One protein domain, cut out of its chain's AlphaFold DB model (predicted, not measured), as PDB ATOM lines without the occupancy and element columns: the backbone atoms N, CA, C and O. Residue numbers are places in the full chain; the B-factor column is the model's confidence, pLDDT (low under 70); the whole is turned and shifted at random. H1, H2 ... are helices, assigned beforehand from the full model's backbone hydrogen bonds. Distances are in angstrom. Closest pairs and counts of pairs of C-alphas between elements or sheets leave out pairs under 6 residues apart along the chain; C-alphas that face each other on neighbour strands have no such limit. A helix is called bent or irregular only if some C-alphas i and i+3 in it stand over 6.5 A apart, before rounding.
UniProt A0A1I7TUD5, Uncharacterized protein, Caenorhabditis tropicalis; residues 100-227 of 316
ATOM      1  N   GLU A 100     240.691 153.311 239.747       68.19
ATOM      2  CA  GLU A 100     240.859 154.772 239.728       68.19
ATOM      3  C   GLU A 100     242.141 155.186 238.992       68.19
ATOM      4  O   GLU A 100     242.086 156.031 238.096       68.19
ATOM      5  N   GLN A 101     243.275 154.543 239.290       61.69
ATOM      6  CA  GLN A 101     244.541 154.798 238.593       61.69
ATOM      7  C   GLN A 101     244.451 154.471 237.100       61.69
ATOM      8  O   GLN A 101     244.911 155.254 236.270       61.69
ATOM      9  N   ASN A 102     243.823 153.352 236.737       66.69
ATOM     10  CA  ASN A 102     243.617 152.975 235.340       66.69
ATOM     11  C   ASN A 102     242.725 153.990 234.610       66.69
ATOM     12  O   ASN A 102     243.025 154.373 233.479       66.69
ATOM     13  N   ALA A 103     241.658 154.467 235.257       69.50
ATOM     14  CA  ALA A 103     240.787 155.493 234.694       69.50
ATOM     15  C   ALA A 103     241.520 156.831 234.491       69.50
ATOM     16  O   ALA A 103     241.338 157.474 233.452       69.50
ATOM     17  N   GLU A 104     242.373 157.241 235.435       64.81
ATOM     18  CA  GLU A 104     243.219 158.435 235.302       64.81
ATOM     19  C   GLU A 104     244.253 158.287 234.178       64.81
ATOM     20  O   GLU A 104     244.404 159.195 233.351       64.81
ATOM     21  N   MET A 105     244.911 157.127 234.094       68.81
ATOM     22  CA  MET A 105     245.878 156.816 233.038       68.81
ATOM     23  C   MET A 105     245.248 156.836 231.642       68.81
ATOM     24  O   MET A 105     245.881 157.317 230.701       68.81
ATOM     25  N   ASP A 106     244.004 156.378 231.497       76.75
ATOM     26  CA  ASP A 106     243.277 156.425 230.224       76.75
ATOM     27  C   ASP A 106     242.761 157.831 229.888       76.75
ATOM     28  O   ASP A 106     242.614 158.181 228.714       76.75
ATOM     29  N   ALA A 107     242.460 158.650 230.897       82.38
ATOM     30  CA  ALA A 107     241.919 159.995 230.733       82.38
ATOM     31  C   ALA A 107     242.989 161.027 230.344       82.38
ATOM     32  O   ALA A 107     242.740 161.883 229.487       82.38
ATOM     33  N   PHE A 108     244.183 160.932 230.931       86.94
ATOM     34  CA  PHE A 108     245.249 161.916 230.744       86.94
ATOM     35  C   PHE A 108     245.674 162.111 229.271       86.94
ATOM     36  O   PHE A 108     245.749 163.259 228.833       86.94
ATOM     37  N   PRO A 109     245.845 161.067 228.434       91.12
ATOM     38  CA  PRO A 109     246.201 161.242 227.023       91.12
ATOM     39  C   PRO A 109     245.163 162.016 226.193       91.12
ATOM     40  O   PRO A 109     245.509 162.696 225.226       91.12
ATOM     41  N   TRP A 110     243.879 161.942 226.555       94.62
ATOM     42  CA  TRP A 110     242.835 162.733 225.892       94.62
ATOM     43  C   TRP A 110     242.956 164.215 226.228       94.62
ATOM     44  O   TRP A 110     242.810 165.069 225.352       94.62
ATOM     45  N   PHE A 111     243.254 164.511 227.492       95.06
ATOM     46  CA  PHE A 111     243.519 165.862 227.960       95.06
ATOM     47  C   PHE A 111     244.742 166.468 227.259       95.06
ATOM     48  O   PHE A 111     244.651 167.570 226.711       95.06
ATOM     49  N   THR A 112     245.860 165.736 227.200       93.38
ATOM     50  CA  THR A 112     247.086 166.215 226.543       93.38
ATOM     51  C   THR A 112     246.878 166.462 225.050       93.38
ATOM     52  O   THR A 112     247.349 167.474 224.526       93.38
ATOM     53  N   LEU A 113     246.101 165.610 224.368       94.19
ATOM     54  CA  LEU A 113     245.719 165.810 222.970       94.19
ATOM     55  C   LEU A 113     244.941 167.118 222.771       94.19
ATOM     56  O   LEU A 113     245.296 167.909 221.895       94.19
ATOM     57  N   ALA A 114     243.897 167.361 223.570       95.81
ATOM     58  CA  ALA A 114     243.104 168.588 223.475       95.81
ATOM     59  C   ALA A 114     243.955 169.835 223.742       95.81
ATOM     60  O   ALA A 114     243.957 170.755 222.919       95.81
ATOM     61  N   CYS A 115     244.727 169.833 224.833       94.88
ATOM     62  CA  CYS A 115     245.624 170.928 225.201       94.88
ATOM     63  C   CYS A 115     246.672 171.200 224.119       94.88
ATOM     64  O   CYS A 115     246.841 172.347 223.705       94.88
ATOM     65  N   GLY A 116     247.320 170.159 223.596       92.25
ATOM     66  CA  GLY A 116     248.305 170.290 222.524       92.25
ATOM     67  C   GLY A 116     247.707 170.869 221.240       92.25
ATOM     68  O   GLY A 116     248.337 171.698 220.583       92.25
ATOM     69  N   VAL A 117     246.467 170.503 220.901       91.94
ATOM     70  CA  VAL A 117     245.770 171.006 219.706       91.94
ATOM     71  C   VAL A 117     245.407 172.486 219.804       91.94
ATOM     72  O   VAL A 117     245.504 173.203 218.807       91.94
ATOM     73  N   ILE A 118     245.022 172.972 220.984       92.06
ATOM     74  CA  ILE A 118     244.772 174.409 221.200       92.06
ATOM     75  C   ILE A 118     246.057 175.202 221.487       92.06
ATOM     76  O   ILE A 118     246.031 176.432 221.490       92.06
ATOM     77  N   GLY A 119     247.186 174.512 221.667       91.12
ATOM     78  CA  GLY A 119     248.508 175.102 221.856       91.12
ATOM     79  C   GLY A 119     248.905 175.322 223.315       91.12
ATOM     80  O   GLY A 119     249.834 176.073 223.577       91.12
ATOM     81  N   ILE A 120     248.242 174.708 224.292       92.75
ATOM     82  CA  ILE A 120     248.674 174.834 225.685       92.75
ATOM     83  C   ILE A 120     249.866 173.912 225.955       92.75
ATOM     84  O   ILE A 120     249.778 172.692 225.828       92.75
ATOM     85  N   ASP A 121     250.972 174.540 226.346       91.19
ATOM     86  CA  ASP A 121     252.258 173.910 226.646       91.19
ATOM     87  C   ASP A 121     252.169 172.960 227.851       91.19
ATOM     88  O   ASP A 121     251.466 173.240 228.825       91.19
ATOM     89  N   GLU A 122     252.926 171.864 227.801       90.44
ATOM     90  CA  GLU A 122     252.888 170.778 228.791       90.44
ATOM     91  C   GLU A 122     253.193 171.261 230.211       90.44
ATOM     92  O   GLU A 122     252.585 170.816 231.184       90.44
ATOM     93  N   ASN A 123     254.040 172.285 230.334       91.44
ATOM     94  CA  ASN A 123     254.390 172.894 231.618       91.44
ATOM     95  C   ASN A 123     253.211 173.598 232.318       91.44
ATOM     96  O   ASN A 123     253.359 174.080 233.442       91.44
ATOM     97  N   ARG A 124     252.061 173.738 231.646       92.44
ATOM     98  CA  ARG A 124     250.840 174.355 232.188       92.44
ATOM     99  C   ARG A 124     249.774 173.344 232.576       92.44
ATOM    100  O   ARG A 124     248.862 173.700 233.318       92.44
ATOM    101  N   TRP A 125     249.896 172.100 232.128       90.38
ATOM    102  CA  TRP A 125     248.897 171.056 232.344       90.38
ATOM    103  C   TRP A 125     248.620 170.806 233.829       90.38
ATOM    104  O   TRP A 125     247.464 170.772 234.233       90.38
ATOM    105  N   GLY A 126     249.667 170.752 234.659       84.88
ATOM    106  CA  GLY A 126     249.529 170.546 236.107       84.88
ATOM    107  C   GLY A 126     248.919 171.723 236.879       84.88
ATOM    108  O   GLY A 126     248.596 171.573 238.050       84.88
ATOM    109  N   SER A 127     248.765 172.892 236.248       90.12
ATOM    110  CA  SER A 127     248.117 174.058 236.869       90.12
ATOM    111  C   SER A 127     246.625 174.164 236.559       90.12
ATOM    112  O   SER A 127     245.988 175.102 237.032       90.12
ATOM    113  N   MET A 128     246.083 173.243 235.756       92.19
ATOM    114  CA  MET A 128     244.688 173.301 235.345       92.19
ATOM    115  C   MET A 128     243.740 172.716 236.387       92.19
ATOM    116  O   MET A 128     244.036 171.711 237.032       92.19
ATOM    117  N   SER A 129     242.570 173.328 236.520       93.50
ATOM    118  CA  SER A 129     241.503 172.839 237.375       93.50
ATOM    119  C   SER A 129     240.886 171.556 236.821       93.50
ATOM    120  O   SER A 129     240.858 171.303 235.613       93.50
ATOM    121  N   LYS A 130     240.309 170.756 237.725       91.69
ATOM    122  CA  LYS A 130     239.602 169.514 237.377       91.69
ATOM    123  C   LYS A 130     238.519 169.741 236.313       91.69
ATOM    124  O   LYS A 130     238.406 168.946 235.387       91.69
ATOM    125  N   LYS A 131     237.792 170.862 236.389       94.88
ATOM    126  CA  LYS A 131     236.763 171.232 235.403       94.88
ATOM    127  C   LYS A 131     237.340 171.422 233.997       94.88
ATOM    128  O   LYS A 131     236.748 170.955 233.029       94.88
ATOM    129  N   VAL A 132     238.487 172.100 233.869       95.81
ATOM    130  CA  VAL A 132     239.157 172.266 232.568       95.81
ATOM    131  C   VAL A 132     239.576 170.905 232.021       95.81
ATOM    132  O   VAL A 132     239.315 170.614 230.854       95.81
ATOM    133  N   VAL A 133     240.171 170.055 232.863       93.56
ATOM    134  CA  VAL A 133     240.592 168.698 232.481       93.56
ATOM    135  C   VAL A 133     239.406 167.884 231.952       93.56
ATOM    136  O   VAL A 133     239.487 167.340 230.850       93.56
ATOM    137  N   GLU A 134     238.283 167.871 232.671       95.06
ATOM    138  CA  GLU A 134     237.045 167.188 232.267       95.06
ATOM    139  C   GLU A 134     236.527 167.686 230.910       95.06
ATOM    140  O   GLU A 134     236.336 166.887 229.992       95.06
ATOM    141  N   VAL A 135     236.387 169.006 230.735       97.12
ATOM    142  CA  VAL A 135     235.897 169.607 229.480       97.12
ATOM    143  C   VAL A 135     236.796 169.256 228.290       97.12
ATOM    144  O   VAL A 135     236.300 168.951 227.199       97.12
ATOM    145  N   MET A 136     238.116 169.279 228.482       97.12
ATOM    146  CA  MET A 136     239.089 168.935 227.443       97.12
ATOM    147  C   MET A 136     239.000 167.457 227.045       97.12
ATOM    148  O   MET A 136     238.977 167.145 225.850       97.12
ATOM    149  N   ILE A 137     238.895 166.555 228.027       95.81
ATOM    150  CA  ILE A 137     238.745 165.111 227.796       95.81
ATOM    151  C   ILE A 137     237.444 164.817 227.053       95.81
ATOM    152  O   ILE A 137     237.462 164.080 226.065       95.81
ATOM    153  N   GLU A 138     236.327 165.396 227.499       96.56
ATOM    154  CA  GLU A 138     235.020 165.226 226.859       96.56
ATOM    155  C   GLU A 138     235.062 165.658 225.391       96.56
ATOM    156  O   GLU A 138     234.649 164.901 224.509       96.56
ATOM    157  N   CYS A 139     235.627 166.837 225.106       97.50
ATOM    158  CA  CYS A 139     235.768 167.327 223.736       97.50
ATOM    159  C   CYS A 139     236.621 166.384 222.879       97.50
ATOM    160  O   CYS A 139     236.233 166.059 221.753       97.50
ATOM    161  N   ALA A 140     237.764 165.927 223.398       96.75
ATOM    162  CA  ALA A 140     238.660 165.035 222.668       96.75
ATOM    163  C   ALA A 140     238.000 163.685 222.357       96.75
ATOM    164  O   ALA A 140     238.027 163.248 221.204       96.75
ATOM    165  N   LYS A 141     237.353 163.065 223.353       95.88
ATOM    166  CA  LYS A 141     236.643 161.787 223.199       95.88
ATOM    167  C   LYS A 141     235.465 161.901 222.233       95.88
ATOM    168  O   LYS A 141     235.301 161.038 221.368       95.88
ATOM    169  N   GLU A 142     234.665 162.965 222.334       96.94
ATOM    170  CA  GLU A 142     233.521 163.182 221.441       96.94
ATOM    171  C   GLU A 142     233.974 163.302 219.980       96.94
ATOM    172  O   GLU A 142     233.411 162.652 219.097       96.94
ATOM    173  N   ILE A 143     235.007 164.108 219.709       97.62
ATOM    174  CA  ILE A 143     235.511 164.272 218.342       97.62
ATOM    175  C   ILE A 143     236.192 162.994 217.853       97.62
ATOM    176  O   ILE A 143     235.919 162.570 216.737       97.62
ATOM    177  N   ALA A 144     236.999 162.319 218.670       95.94
ATOM    178  CA  ALA A 144     237.604 161.044 218.287       95.94
ATOM    179  C   ALA A 144     236.556 159.987 217.912       95.94
ATOM    180  O   ALA A 144     236.677 159.346 216.866       95.94
ATOM    181  N   THR A 145     235.465 159.902 218.677       96.12
ATOM    182  CA  THR A 145     234.340 159.003 218.384       96.12
ATOM    183  C   THR A 145     233.701 159.321 217.029       96.12
ATOM    184  O   THR A 145     233.454 158.409 216.241       96.12
ATOM    185  N   LYS A 146     233.503 160.606 216.694       96.38
ATOM    186  CA  LYS A 146     232.983 161.030 215.372       96.38
ATOM    187  C   LYS A 146     233.893 160.637 214.209       96.38
ATOM    188  O   LYS A 146     233.421 160.499 213.085       96.38
ATOM    189  N   PHE A 147     235.181 160.454 214.477       95.56
ATOM    190  CA  PHE A 147     236.180 160.005 213.513       95.56
ATOM    191  C   PHE A 147     236.395 158.480 213.530       95.56
ATOM    192  O   PHE A 147     237.305 157.986 212.869       95.56
ATOM    193  N   GLY A 148     235.578 157.721 214.271       95.38
ATOM    194  CA  GLY A 148     235.700 156.263 214.376       95.38
ATOM    195  C   GLY A 148     236.871 155.795 215.246       95.38
ATOM    196  O   GLY A 148     237.279 154.635 215.169       95.38
ATOM    197  N   VAL A 149     237.430 156.677 216.078       93.56
ATOM    198  CA  VAL A 149     238.550 156.370 216.972       93.56
ATOM    199  C   VAL A 149     238.018 156.087 218.376       93.56
ATOM    200  O   VAL A 149     237.586 156.992 219.083       93.56
ATOM    201  N   SER A 150     238.072 154.819 218.789       87.56
ATOM    202  CA  SER A 150     237.647 154.369 220.124       87.56
ATOM    203  C   SER A 150     238.763 154.373 221.174       87.56
ATOM    204  O   SER A 150     238.483 154.445 222.366       87.56
ATOM    205  N   LYS A 151     240.028 154.295 220.746       88.12
ATOM    206  CA  LYS A 151     241.219 154.329 221.607       88.12
ATOM    207  C   LYS A 151     242.260 155.261 221.006       88.12
ATOM    208  O   LYS A 151     242.500 155.196 219.801       88.12
ATOM    209  N   LEU A 152     242.867 156.094 221.850       87.25
ATOM    210  CA  LEU A 152     243.872 157.077 221.440       87.25
ATOM    211  C   LEU A 152     245.188 156.404 221.030       87.25
ATOM    212  O   LEU A 152     245.758 156.742 219.994       87.25
ATOM    213  N   ILE A 153     245.620 155.418 221.818       86.06
ATOM    214  CA  ILE A 153     246.826 154.624 221.580       86.06
ATOM    215  C   ILE A 153     246.406 153.228 221.112       86.06
ATOM    216  O   ILE A 153     245.645 152.533 221.790       86.06
ATOM    217  N   LYS A 154     246.907 152.810 219.949       83.75
ATOM    218  CA  LYS A 154     246.790 151.440 219.434       83.75
ATOM    219  C   LYS A 154     248.196 150.948 219.110       83.75
ATOM    220  O   LYS A 154     248.921 151.621 218.390       83.75
ATOM    221  N   ASN A 155     248.580 149.784 219.635       82.62
ATOM    222  CA  ASN A 155     249.917 149.205 219.440       82.62
ATOM    223  C   ASN A 155     251.062 150.169 219.817       82.62
ATOM    224  O   ASN A 155     252.036 150.283 219.084       82.62
ATOM    225  N   ASN A 156     250.927 150.882 220.941       82.94
ATOM    226  CA  ASN A 156     251.873 151.905 221.415       82.94
ATOM    227  C   ASN A 156     252.055 153.124 220.490       82.94
ATOM    228  O   ASN A 156     252.920 153.958 220.750       82.94
ATOM    229  N   GLU A 157     251.220 153.281 219.462       87.06
ATOM    230  CA  GLU A 157     251.234 154.439 218.569       87.06
ATOM    231  C   GLU A 157     249.930 155.242 218.669       87.06
ATOM    232  O   GLU A 157     248.838 154.695 218.852       87.06
ATOM    233  N   LEU A 158     250.046 156.565 218.528       87.38
ATOM    234  CA  LEU A 158     248.897 157.463 218.412       87.38
ATOM    235  C   LEU A 158     248.180 157.209 217.078       87.38
ATOM    236  O   LEU A 158     248.820 157.218 216.025       87.38
ATOM    237  N   ASP A 159     246.855 157.048 217.109       90.94
ATOM    238  CA  ASP A 159     246.059 156.830 215.893       90.94
ATOM    239  C   ASP A 159     246.306 157.955 214.863       90.94
ATOM    240  O   ASP A 159     246.160 159.147 215.158       90.94
ATOM    241  N   LYS A 160     246.694 157.585 213.632       92.06
ATOM    242  CA  LYS A 160     247.077 158.530 212.561       92.06
ATOM    243  C   LYS A 160     245.966 159.530 212.235       92.06
ATOM    244  O   LYS A 160     246.249 160.658 211.827       92.06
ATOM    245  N   THR A 161     244.709 159.151 212.460       91.81
ATOM    246  CA  THR A 161     243.544 160.026 212.276       91.81
ATOM    247  C   THR A 161     243.632 161.262 213.172       91.81
ATOM    248  O   THR A 161     243.365 162.378 212.716       91.81
ATOM    249  N   LEU A 162     244.096 161.081 214.414       91.12
ATOM    250  CA  LEU A 162     244.248 162.138 215.420       91.12
ATOM    251  C   LEU A 162     245.394 163.104 215.082       91.12
ATOM    252  O   LEU A 162     245.408 164.254 215.521       91.12
ATOM    253  N   GLN A 163     246.352 162.663 214.263       89.62
ATOM    254  CA  GLN A 163     247.461 163.499 213.800       89.62
ATOM    255  C   GLN A 163     247.071 164.408 212.626       89.62
ATOM    256  O   GLN A 163     247.775 165.386 212.349       89.62
ATOM    257  N   SER A 164     245.952 164.122 211.951       93.62
ATOM    258  CA  SER A 164     245.512 164.871 210.774       93.62
ATOM    259  C   SER A 164     245.166 166.328 211.103       93.62
ATOM    260  O   SER A 164     244.565 166.639 212.131       93.62
ATOM    261  N   GLN A 165     245.496 167.251 210.193       91.62
ATOM    262  CA  GLN A 165     245.155 168.672 210.359       91.62
ATOM    263  C   GLN A 165     243.640 168.908 210.415       91.62
ATOM    264  O   GLN A 165     243.174 169.815 211.101       91.62
ATOM    265  N   PHE A 166     242.864 168.072 209.718       93.75
ATOM    266  CA  PHE A 166     241.408 168.148 209.742       93.75
ATOM    267  C   PHE A 166     240.847 167.802 211.127       93.75
ATOM    268  O   PHE A 166     240.058 168.580 211.659       93.75
ATOM    269  N   PHE A 167     241.317 166.714 211.752       95.00
ATOM    270  CA  PHE A 167     240.948 166.369 213.127       95.00
ATOM    271  C   PHE A 167     241.294 167.502 214.099       95.00
ATOM    272  O   PHE A 167     240.429 167.956 214.847       95.00
ATOM    273  N   LYS A 168     242.532 168.015 214.035       93.94
ATOM    274  CA  LYS A 168     242.994 169.105 214.909       93.94
ATOM    275  C   LYS A 168     242.095 170.334 214.796       93.94
ATOM    276  O   LYS A 168     241.665 170.861 215.813       93.94
ATOM    277  N   ARG A 169     241.732 170.741 213.572       93.19
ATOM    278  CA  ARG A 169     240.828 171.878 213.340       93.19
ATOM    279  C   ARG A 169     239.454 171.669 213.980       93.19
ATOM    280  O   ARG A 169     238.963 172.572 214.650       93.19
ATOM    281  N   VAL A 170     238.848 170.497 213.774       96.19
ATOM    282  CA  VAL A 170     237.521 170.167 214.321       96.19
ATOM    283  C   VAL A 170     237.559 170.099 215.849       96.19
ATOM    284  O   VAL A 170     236.646 170.594 216.509       96.19
ATOM    285  N   LEU A 171     238.630 169.546 216.424       96.00
ATOM    286  CA  LEU A 171     238.818 169.514 217.871       96.00
ATOM    287  C   LEU A 171     238.996 170.923 218.452       96.00
ATOM    288  O   LEU A 171     238.322 171.250 219.426       96.00
ATOM    289  N   THR A 172     239.819 171.783 217.837       94.44
ATOM    290  CA  THR A 172     239.940 173.192 218.249       94.44
ATOM    291  C   THR A 172     238.573 173.875 218.250       94.44
ATOM    292  O   THR A 172     238.194 174.486 219.243       94.44
ATOM    293  N   GLU A 173     237.807 173.756 217.164       94.38
ATOM    294  CA  GLU A 173     236.484 174.376 217.043       94.38
ATOM    295  C   GLU A 173     235.503 173.869 218.108       94.38
ATOM    296  O   GLU A 173     234.780 174.662 218.718       94.38
ATOM    297  N   LYS A 174     235.520 172.561 218.389       97.06
ATOM    298  CA  LYS A 174     234.693 171.959 219.438       97.06
ATOM    299  C   LYS A 174     235.044 172.499 220.820       97.06
ATOM    300  O   LYS A 174     234.128 172.888 221.543       97.06
ATOM    301  N   VAL A 175     236.332 172.547 221.168       95.94
ATOM    302  CA  VAL A 175     236.792 173.092 222.455       95.94
ATOM    303  C   VAL A 175     236.348 174.545 222.593       95.94
ATOM    304  O   VAL A 175     235.718 174.889 223.586       95.94
ATOM    305  N   MET A 176     236.577 175.370 221.567       93.94
ATOM    306  CA  MET A 176     236.190 176.786 221.575       93.94
ATOM    307  C   MET A 176     234.687 176.990 221.730       93.94
ATOM    308  O   MET A 176     234.246 177.822 222.518       93.94
ATOM    309  N   THR A 177     233.893 176.199 221.012       94.88
ATOM    310  CA  THR A 177     232.433 176.248 221.128       94.88
ATOM    311  C   THR A 177     231.988 175.826 222.522       94.88
ATOM    312  O   THR A 177     231.079 176.432 223.078       94.88
ATOM    313  N   ARG A 178     232.626 174.800 223.104       96.06
ATOM    314  CA  ARG A 178     232.254 174.248 224.408       96.06
ATOM    315  C   ARG A 178     232.550 175.210 225.552       96.06
ATOM    316  O   ARG A 178     231.673 175.398 226.388       96.06
ATOM    317  N   ILE A 179     233.743 175.797 225.593       94.75
ATOM    318  CA  ILE A 179     234.127 176.734 226.662       94.75
ATOM    319  C   ILE A 179     233.395 178.077 226.547       94.75
ATOM    320  O   ILE A 179     233.194 178.741 227.551       94.75
ATOM    321  N   GLY A 180     232.941 178.454 225.346       90.62
ATOM    322  CA  GLY A 180     232.134 179.659 225.139       90.62
ATOM    323  C   GLY A 180     230.666 179.531 225.574       90.62
ATOM    324  O   GLY A 180     229.914 180.501 225.460       90.62
ATOM    325  N   VAL A 181     230.227 178.353 226.040       92.38
ATOM    326  CA  VAL A 181     228.858 178.138 226.542       92.38
ATOM    327  C   VAL A 181     228.669 178.881 227.876       92.38
ATOM    328  O   VAL A 181     229.538 178.772 228.742       92.38
ATOM    329  N   PRO A 182     227.537 179.587 228.087       92.50
ATOM    330  CA  PRO A 182     227.231 180.212 229.374       92.50
ATOM    331  C   PRO A 182     227.314 179.222 230.546       92.50
ATOM    332  O   PRO A 182     226.821 178.096 230.445       92.50
ATOM    333  N   GLY A 183     227.914 179.648 231.657       91.19
ATOM    334  CA  GLY A 183     228.171 178.816 232.839       91.19
ATOM    335  C   GLY A 183     229.538 178.119 232.857       91.19
ATOM    336  O   GLY A 183     229.825 177.397 233.812       91.19
ATOM    337  N   LEU A 184     230.369 178.313 231.827       94.25
ATOM    338  CA  LEU A 184     231.766 177.856 231.764       94.25
ATOM    339  C   LEU A 184     232.761 179.021 231.647       94.25
ATOM    340  O   LEU A 184     233.861 178.866 231.115       94.25
ATOM    341  N   GLU A 185     232.391 180.205 232.130       94.12
ATOM    342  CA  GLU A 185     233.240 181.395 232.060       94.12
ATOM    343  C   GLU A 185     234.550 181.217 232.841       94.12
ATOM    344  O   GLU A 185     235.592 181.709 232.410       94.12
ATOM    345  N   ASP A 186     234.518 180.486 233.958       93.56
ATOM    346  CA  ASP A 186     235.704 180.125 234.741       93.56
ATOM    347  C   ASP A 186     236.674 179.261 233.922       93.56
ATOM    348  O   ASP A 186     237.863 179.572 233.830       93.56
ATOM    349  N   VAL A 187     236.145 178.233 233.254       95.69
ATOM    350  CA  VAL A 187     236.895 177.345 232.356       95.69
ATOM    351  C   VAL A 187     237.472 178.124 231.172       95.69
ATOM    352  O   VAL A 187     238.653 177.977 230.863       95.69
ATOM    353  N   GLU A 188     236.680 178.972 230.511       96.06
ATOM    354  CA  GLU A 188     237.145 179.773 229.373       96.06
ATOM    355  C   GLU A 188     238.293 180.711 229.764       96.06
ATOM    356  O   GLU A 188     239.304 180.783 229.060       96.06
ATOM    357  N   LEU A 189     238.161 181.406 230.898       95.56
ATOM    358  CA  LEU A 189     239.191 182.306 231.412       95.56
ATOM    359  C   LEU A 189     240.478 181.559 231.747       95.56
ATOM    360  O   LEU A 189     241.566 182.019 231.397       95.56
ATOM    361  N   GLU A 190     240.371 180.401 232.391       95.88
ATOM    362  CA  GLU A 190     241.529 179.593 232.756       95.88
ATOM    363  C   GLU A 190     242.260 179.046 231.518       95.88
ATOM    364  O   GLU A 190     243.493 179.107 231.431       95.88
ATOM    365  N   VAL A 191     241.511 178.573 230.517       95.31
ATOM    366  CA  VAL A 191     242.054 178.151 229.217       95.31
ATOM    367  C   VAL A 191     242.749 179.322 228.520       95.31
ATOM    368  O   VAL A 191     243.868 179.168 228.021       95.31
ATOM    369  N   ALA A 192     242.133 180.505 228.531       95.12
ATOM    370  CA  ALA A 192     242.693 181.719 227.950       95.12
ATOM    371  C   ALA A 192     244.008 182.140 228.630       95.12
ATOM    372  O   ALA A 192     244.984 182.442 227.936       95.12
ATOM    373  N   GLU A 193     244.058 182.138 229.969       94.50
ATOM    374  CA  GLU A 193     245.270 182.451 230.742       94.50
ATOM    375  C   GLU A 193     246.403 181.475 230.408       94.50
ATOM    376  O   GLU A 193     247.505 181.903 230.052       94.50
ATOM    377  N   ASN A 194     246.128 180.169 230.453       95.06
ATOM    378  CA  ASN A 194     247.138 179.149 230.186       95.06
ATOM    379  C   ASN A 194     247.658 179.207 228.745       95.06
ATOM    380  O   ASN A 194     248.870 179.155 228.541       95.06
ATOM    381  N   LEU A 195     246.784 179.397 227.755       93.88
ATOM    382  CA  LEU A 195     247.190 179.521 226.354       93.88
ATOM    383  C   LEU A 195     248.049 180.762 226.105       93.88
ATOM    384  O   LEU A 195     249.066 180.687 225.410       93.88
ATOM    385  N   ILE A 196     247.665 181.912 226.663       92.75
ATOM    386  CA  ILE A 196     248.424 183.157 226.493       92.75
ATOM    387  C   ILE A 196     249.791 183.050 227.163       92.75
ATOM    388  O   ILE A 196     250.787 183.503 226.593       92.75
ATOM    389  N   ASP A 197     249.862 182.427 228.335       91.88
ATOM    390  CA  ASP A 197     251.129 182.190 229.013       91.88
ATOM    391  C   ASP A 197     252.026 181.224 228.229       91.88
ATOM    392  O   ASP A 197     253.217 181.505 228.061       91.88
ATOM    393  N   SER A 198     251.469 180.133 227.691       91.69
ATOM    394  CA  SER A 198     252.185 179.209 226.799       91.69
ATOM    395  C   SER A 198     252.739 179.932 225.566       91.69
ATOM    396  O   SER A 198     253.921 179.797 225.242       91.69
ATOM    397  N   TYR A 199     251.931 180.791 224.941       90.62
ATOM    398  CA  TYR A 199     252.348 181.614 223.804       90.62
ATOM    399  C   TYR A 199     253.474 182.598 224.164       90.62
ATOM    400  O   TYR A 199     254.427 182.776 223.401       90.62
ATOM    401  N   ASN A 200     253.390 183.251 225.326       89.00
ATOM    402  CA  ASN A 200     254.363 184.262 225.742       89.00
ATOM    403  C   ASN A 200     255.723 183.666 226.137       89.00
ATOM    404  O   ASN A 200     256.734 184.356 225.993       89.00
ATOM    405  N   ARG A 201     255.759 182.411 226.606       86.75
ATOM    406  CA  ARG A 201     257.001 181.707 226.976       86.75
ATOM    407  C   ARG A 201     257.823 181.248 225.773       86.75
ATOM    408  O   ARG A 201     259.038 181.134 225.892       86.75
ATOM    409  N   LYS A 202     257.188 180.999 224.627       81.75
ATOM    410  CA  LYS A 202     257.890 180.536 223.422       81.75
ATOM    411  C   LYS A 202     258.727 181.667 222.790       81.75
ATOM    412  O   LYS A 202     258.260 182.822 222.775       81.75
ATOM    413  N   PRO A 203     259.917 181.349 222.236       77.88
ATOM    414  CA  PRO A 203     260.675 182.251 221.367       77.88
ATOM    415  C   PRO A 203     259.793 182.809 220.249       77.88
ATOM    416  O   PRO A 203     258.806 182.183 219.861       77.88
ATOM    417  N   LYS A 204     260.106 184.002 219.734       72.62
ATOM    418  CA  LYS A 204     259.253 184.647 218.719       72.62
ATOM    419  C   LYS A 204     259.141 183.800 217.451       72.62
ATOM    420  O   LYS A 204     258.084 183.794 216.825       72.62
ATOM    421  N   GLU A 205     260.206 183.083 217.127       70.44
ATOM    422  CA  GLU A 205     260.355 182.195 215.980       70.44
ATOM    423  C   GLU A 205     259.411 180.982 216.083       70.44
ATOM    424  O   GLU A 205     258.791 180.588 215.098       70.44
ATOM    425  N   ASP A 206     259.192 180.472 217.299       66.56
ATOM    426  CA  ASP A 206     258.374 179.281 217.570       66.56
ATOM    427  C   ASP A 206     256.885 179.590 217.765       66.56
ATOM    428  O   ASP A 206     256.045 178.689 217.813       66.56
ATOM    429  N   ARG A 207     256.514 180.871 217.861       67.38
ATOM    430  CA  ARG A 207     255.109 181.297 218.016       67.38
ATOM    431  C   ARG A 207     254.256 181.031 216.778       67.38
ATOM    432  O   ARG A 207     253.033 181.129 216.862       67.38
ATOM    433  N   LEU A 208     254.881 180.673 215.655       61.22
ATOM    434  CA  LEU A 208     254.217 180.301 214.405       61.22
ATOM    435  C   LEU A 208     253.360 179.031 214.529       61.22
ATOM    436  O   LEU A 208     252.442 178.854 213.732       61.22
ATOM    437  N   CYS A 209     253.611 178.171 215.526       61.66
ATOM    438  CA  CYS A 209     252.788 176.978 215.757       61.66
ATOM    439  C   CYS A 209     251.419 177.287 216.388       61.66
ATOM    440  O   CYS A 209     250.531 176.434 216.370       61.66
ATOM    441  N   TYR A 210     251.219 178.503 216.905       63.97
ATOM    442  CA  TYR A 210     249.951 178.932 217.480       63.97
ATOM    443  C   TYR A 210     249.062 179.585 216.428       63.97
ATOM    444  O   TYR A 210     249.495 180.411 215.623       63.97
ATOM    445  N   SER A 211     247.760 179.321 216.516       75.19
ATOM    446  CA  SER A 211     246.782 180.132 215.799       75.19
ATOM    447  C   SER A 211     246.792 181.556 216.369       75.19
ATOM    448  O   SER A 211     246.204 181.831 217.413       75.19
ATOM    449  N   MET A 212     247.434 182.496 215.670       82.12
ATOM    450  CA  MET A 212     247.433 183.921 216.046       82.12
ATOM    451  C   MET A 212     246.012 184.475 216.223       82.12
ATOM    452  O   MET A 212     245.778 185.350 217.057       82.12
ATOM    453  N   LYS A 213     245.045 183.936 215.467       84.12
ATOM    454  CA  LYS A 213     243.621 184.261 215.617       84.12
ATOM    455  C   LYS A 213     243.090 183.840 216.989       84.12
ATOM    456  O   LYS A 213     242.394 184.626 217.624       84.12
ATOM    457  N   LEU A 214     243.458 182.645 217.450       87.31
ATOM    458  CA  LEU A 214     243.058 182.098 218.745       87.31
ATOM    459  C   LEU A 214     243.653 182.902 219.906       87.31
ATOM    460  O   LEU A 214     242.926 183.332 220.795       87.31
ATOM    461  N   VAL A 215     244.955 183.199 219.845       90.50
ATOM    462  CA  VAL A 215     245.634 184.040 220.847       90.50
ATOM    463  C   VAL A 215     244.981 185.422 220.926       90.50
ATOM    464  O   VAL A 215     244.728 185.931 222.016       90.50
ATOM    465  N   LYS A 216     244.677 186.040 219.776       90.62
ATOM    466  CA  LYS A 216     244.010 187.349 219.730       90.62
ATOM    467  C   LYS A 216     242.600 187.294 220.322       90.62
ATOM    468  O   LYS A 216     242.226 188.206 221.054       90.62
ATOM    469  N   HIS A 217     241.843 186.241 220.021       90.44
ATOM    470  CA  HIS A 217     240.516 186.028 220.589       90.44
ATOM    471  C   HIS A 217     240.578 185.917 222.117       90.44
ATOM    472  O   HIS A 217     239.930 186.699 222.804       90.44
ATOM    473  N   PHE A 218     241.433 185.047 222.657       93.69
ATOM    474  CA  PHE A 218     241.544 184.875 224.106       93.69
ATOM    475  C   PHE A 218     242.088 186.102 224.836       93.69
ATOM    476  O   PHE A 218     241.689 186.365 225.968       93.69
ATOM    477  N   ARG A 219     242.947 186.909 224.197       93.50
ATOM    478  CA  ARG A 219     243.358 188.199 224.776       93.50
ATOM    479  C   ARG A 219     242.161 189.117 224.970       93.50
ATOM    480  O   ARG A 219     242.021 189.690 226.044       93.50
ATOM    481  N   LYS A 220     241.285 189.191 223.966       93.19
ATOM    482  CA  LYS A 220     240.051 189.973 224.034       93.19
ATOM    483  C   LYS A 220     239.117 189.447 225.130       93.19
ATOM    484  O   LYS A 220     238.652 190.240 225.938       93.19
ATOM    485  N   VAL A 221     238.926 188.128 225.221       92.19
ATOM    486  CA  VAL A 221     238.129 187.498 226.294       92.19
ATOM    487  C   VAL A 221     238.669 187.879 227.676       92.19
ATOM    488  O   VAL A 221     237.905 188.329 228.530       92.19
ATOM    489  N   LEU A 222     239.988 187.777 227.892       93.31
ATOM    490  CA  LEU A 222     240.601 188.180 229.159       93.31
ATOM    491  C   LEU A 222     240.460 189.681 229.429       93.31
ATOM    492  O   LEU A 222     240.252 190.066 230.569       93.31
ATOM    493  N   GLU A 223     240.615 190.539 228.427       92.12
ATOM    494  CA  GLU A 223     240.470 191.992 228.592       92.12
ATOM    495  C   GLU A 223     239.030 192.403 228.920       92.12
ATOM    496  O   GLU A 223     238.830 193.331 229.700       92.12
ATOM    497  N   GLU A 224     238.035 191.706 228.371       91.44
ATOM    498  CA  GLU A 224     236.617 192.001 228.592       91.44
ATOM    499  C   GLU A 224     236.102 191.444 229.923       91.44
ATOM    500  O   GLU A 224     235.416 192.151 230.660       91.44
ATOM    501  N   ARG A 225     236.430 190.186 230.243       91.12
ATOM    502  CA  ARG A 225     235.854 189.460 231.389       91.12
ATOM    503  C   ARG A 225     236.727 189.490 232.643       91.12
ATOM    504  O   ARG A 225     236.208 189.416 233.751       91.12
ATOM    505  N   ASN A 226     238.046 189.598 232.487       93.31
ATOM    506  CA  ASN A 226     239.001 189.611 233.597       93.31
ATOM    507  C   ASN A 226     240.122 190.648 233.357       93.31
ATOM    508  O   ASN A 226     241.302 190.283 233.218       93.31
ATOM    509  N   PRO A 227     239.777 191.946 233.232       93.69
ATOM    510  CA  PRO A 227     240.721 192.985 232.835       93.69
ATOM    511  C   PRO A 227     241.916 193.091 233.787       93.69
ATOM    512  O   PRO A 227     241.865 192.694 234.954       93.69
TER     513      PRO A 227
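What this domain is: This is residues 100 to 227 of the 316 residues of an uncharacterized protein of Caenorhabditis tropicalis (UniProt A0A1I7TUD5). Three crossed helices, H1, H3 and H5, make the core; H6 crosses one end of it, and H8 packs on H6 away from the core. The link of residues 147 to 159 lies toward the opposite end, and residues 100 to 105 of H1 stick out. The printed part has 128 residues with eight named helices, H1 to H8 in order, and no named strand: all helix. It is compact, with a radius of gyration of the C-alphas of 14.5 A and spans of 45 by 35 by 25 A.

Where its parts are: Find C-alpha 100 at (240.859, 154.772, 239.728); from there H1, residues 100 to 118, runs 27.3 A with a kink of 26 degrees near residue 107. Next come H2, residues 122 to 127, irregular with C-alphas 123 and 126 7.0 A apart, and H3, residues 130 to 146, 24.5 A. H4, residues 160 to 163, precedes H5, residues 165 to 179, 21.3 A. H6, residues 185 to 201, runs 24.3 A; H7 is residues 206 to 209, and H8, residues 212 to 225, ends at C-alpha 225, (235.854, 189.460, 231.389).

How they stand to each other: Look at Phe 111 and Ile 137, the closest C-alphas of H1 and H3, 4.8 A apart: residues 107 to 115 of H1 touch H3, about perpendicular at 79 degrees. H1 also touches H2, closest at Thr 112 and Glu 122, 7.7 A. H3 touches H5 at Cys 139 and Val 175, 6.0 A. H6 touches H8 at Ala 192 and Phe 218, 5.1 A, at a steep tilt of 50 degrees, opposite ways. H4 is near H5, and H7 near H6. Every O i to N i+4 pair is within hydrogen-bond range in H3, H5, H6 and H8; H1 has 13 of 15, and H2 0 of 2 but 2 of 3 O i to N i+3 pairs; H4 and H7 are too short for O i to N i+4 pairs.

The domain as a whole: The farthest C-alphas, Asn 155 and Pro 227, are 46.7 A apart. The printed part has no cut, and H3 to H4 is the long link. Confidence is under 70 at residues 100 to 105 and 206 to 210.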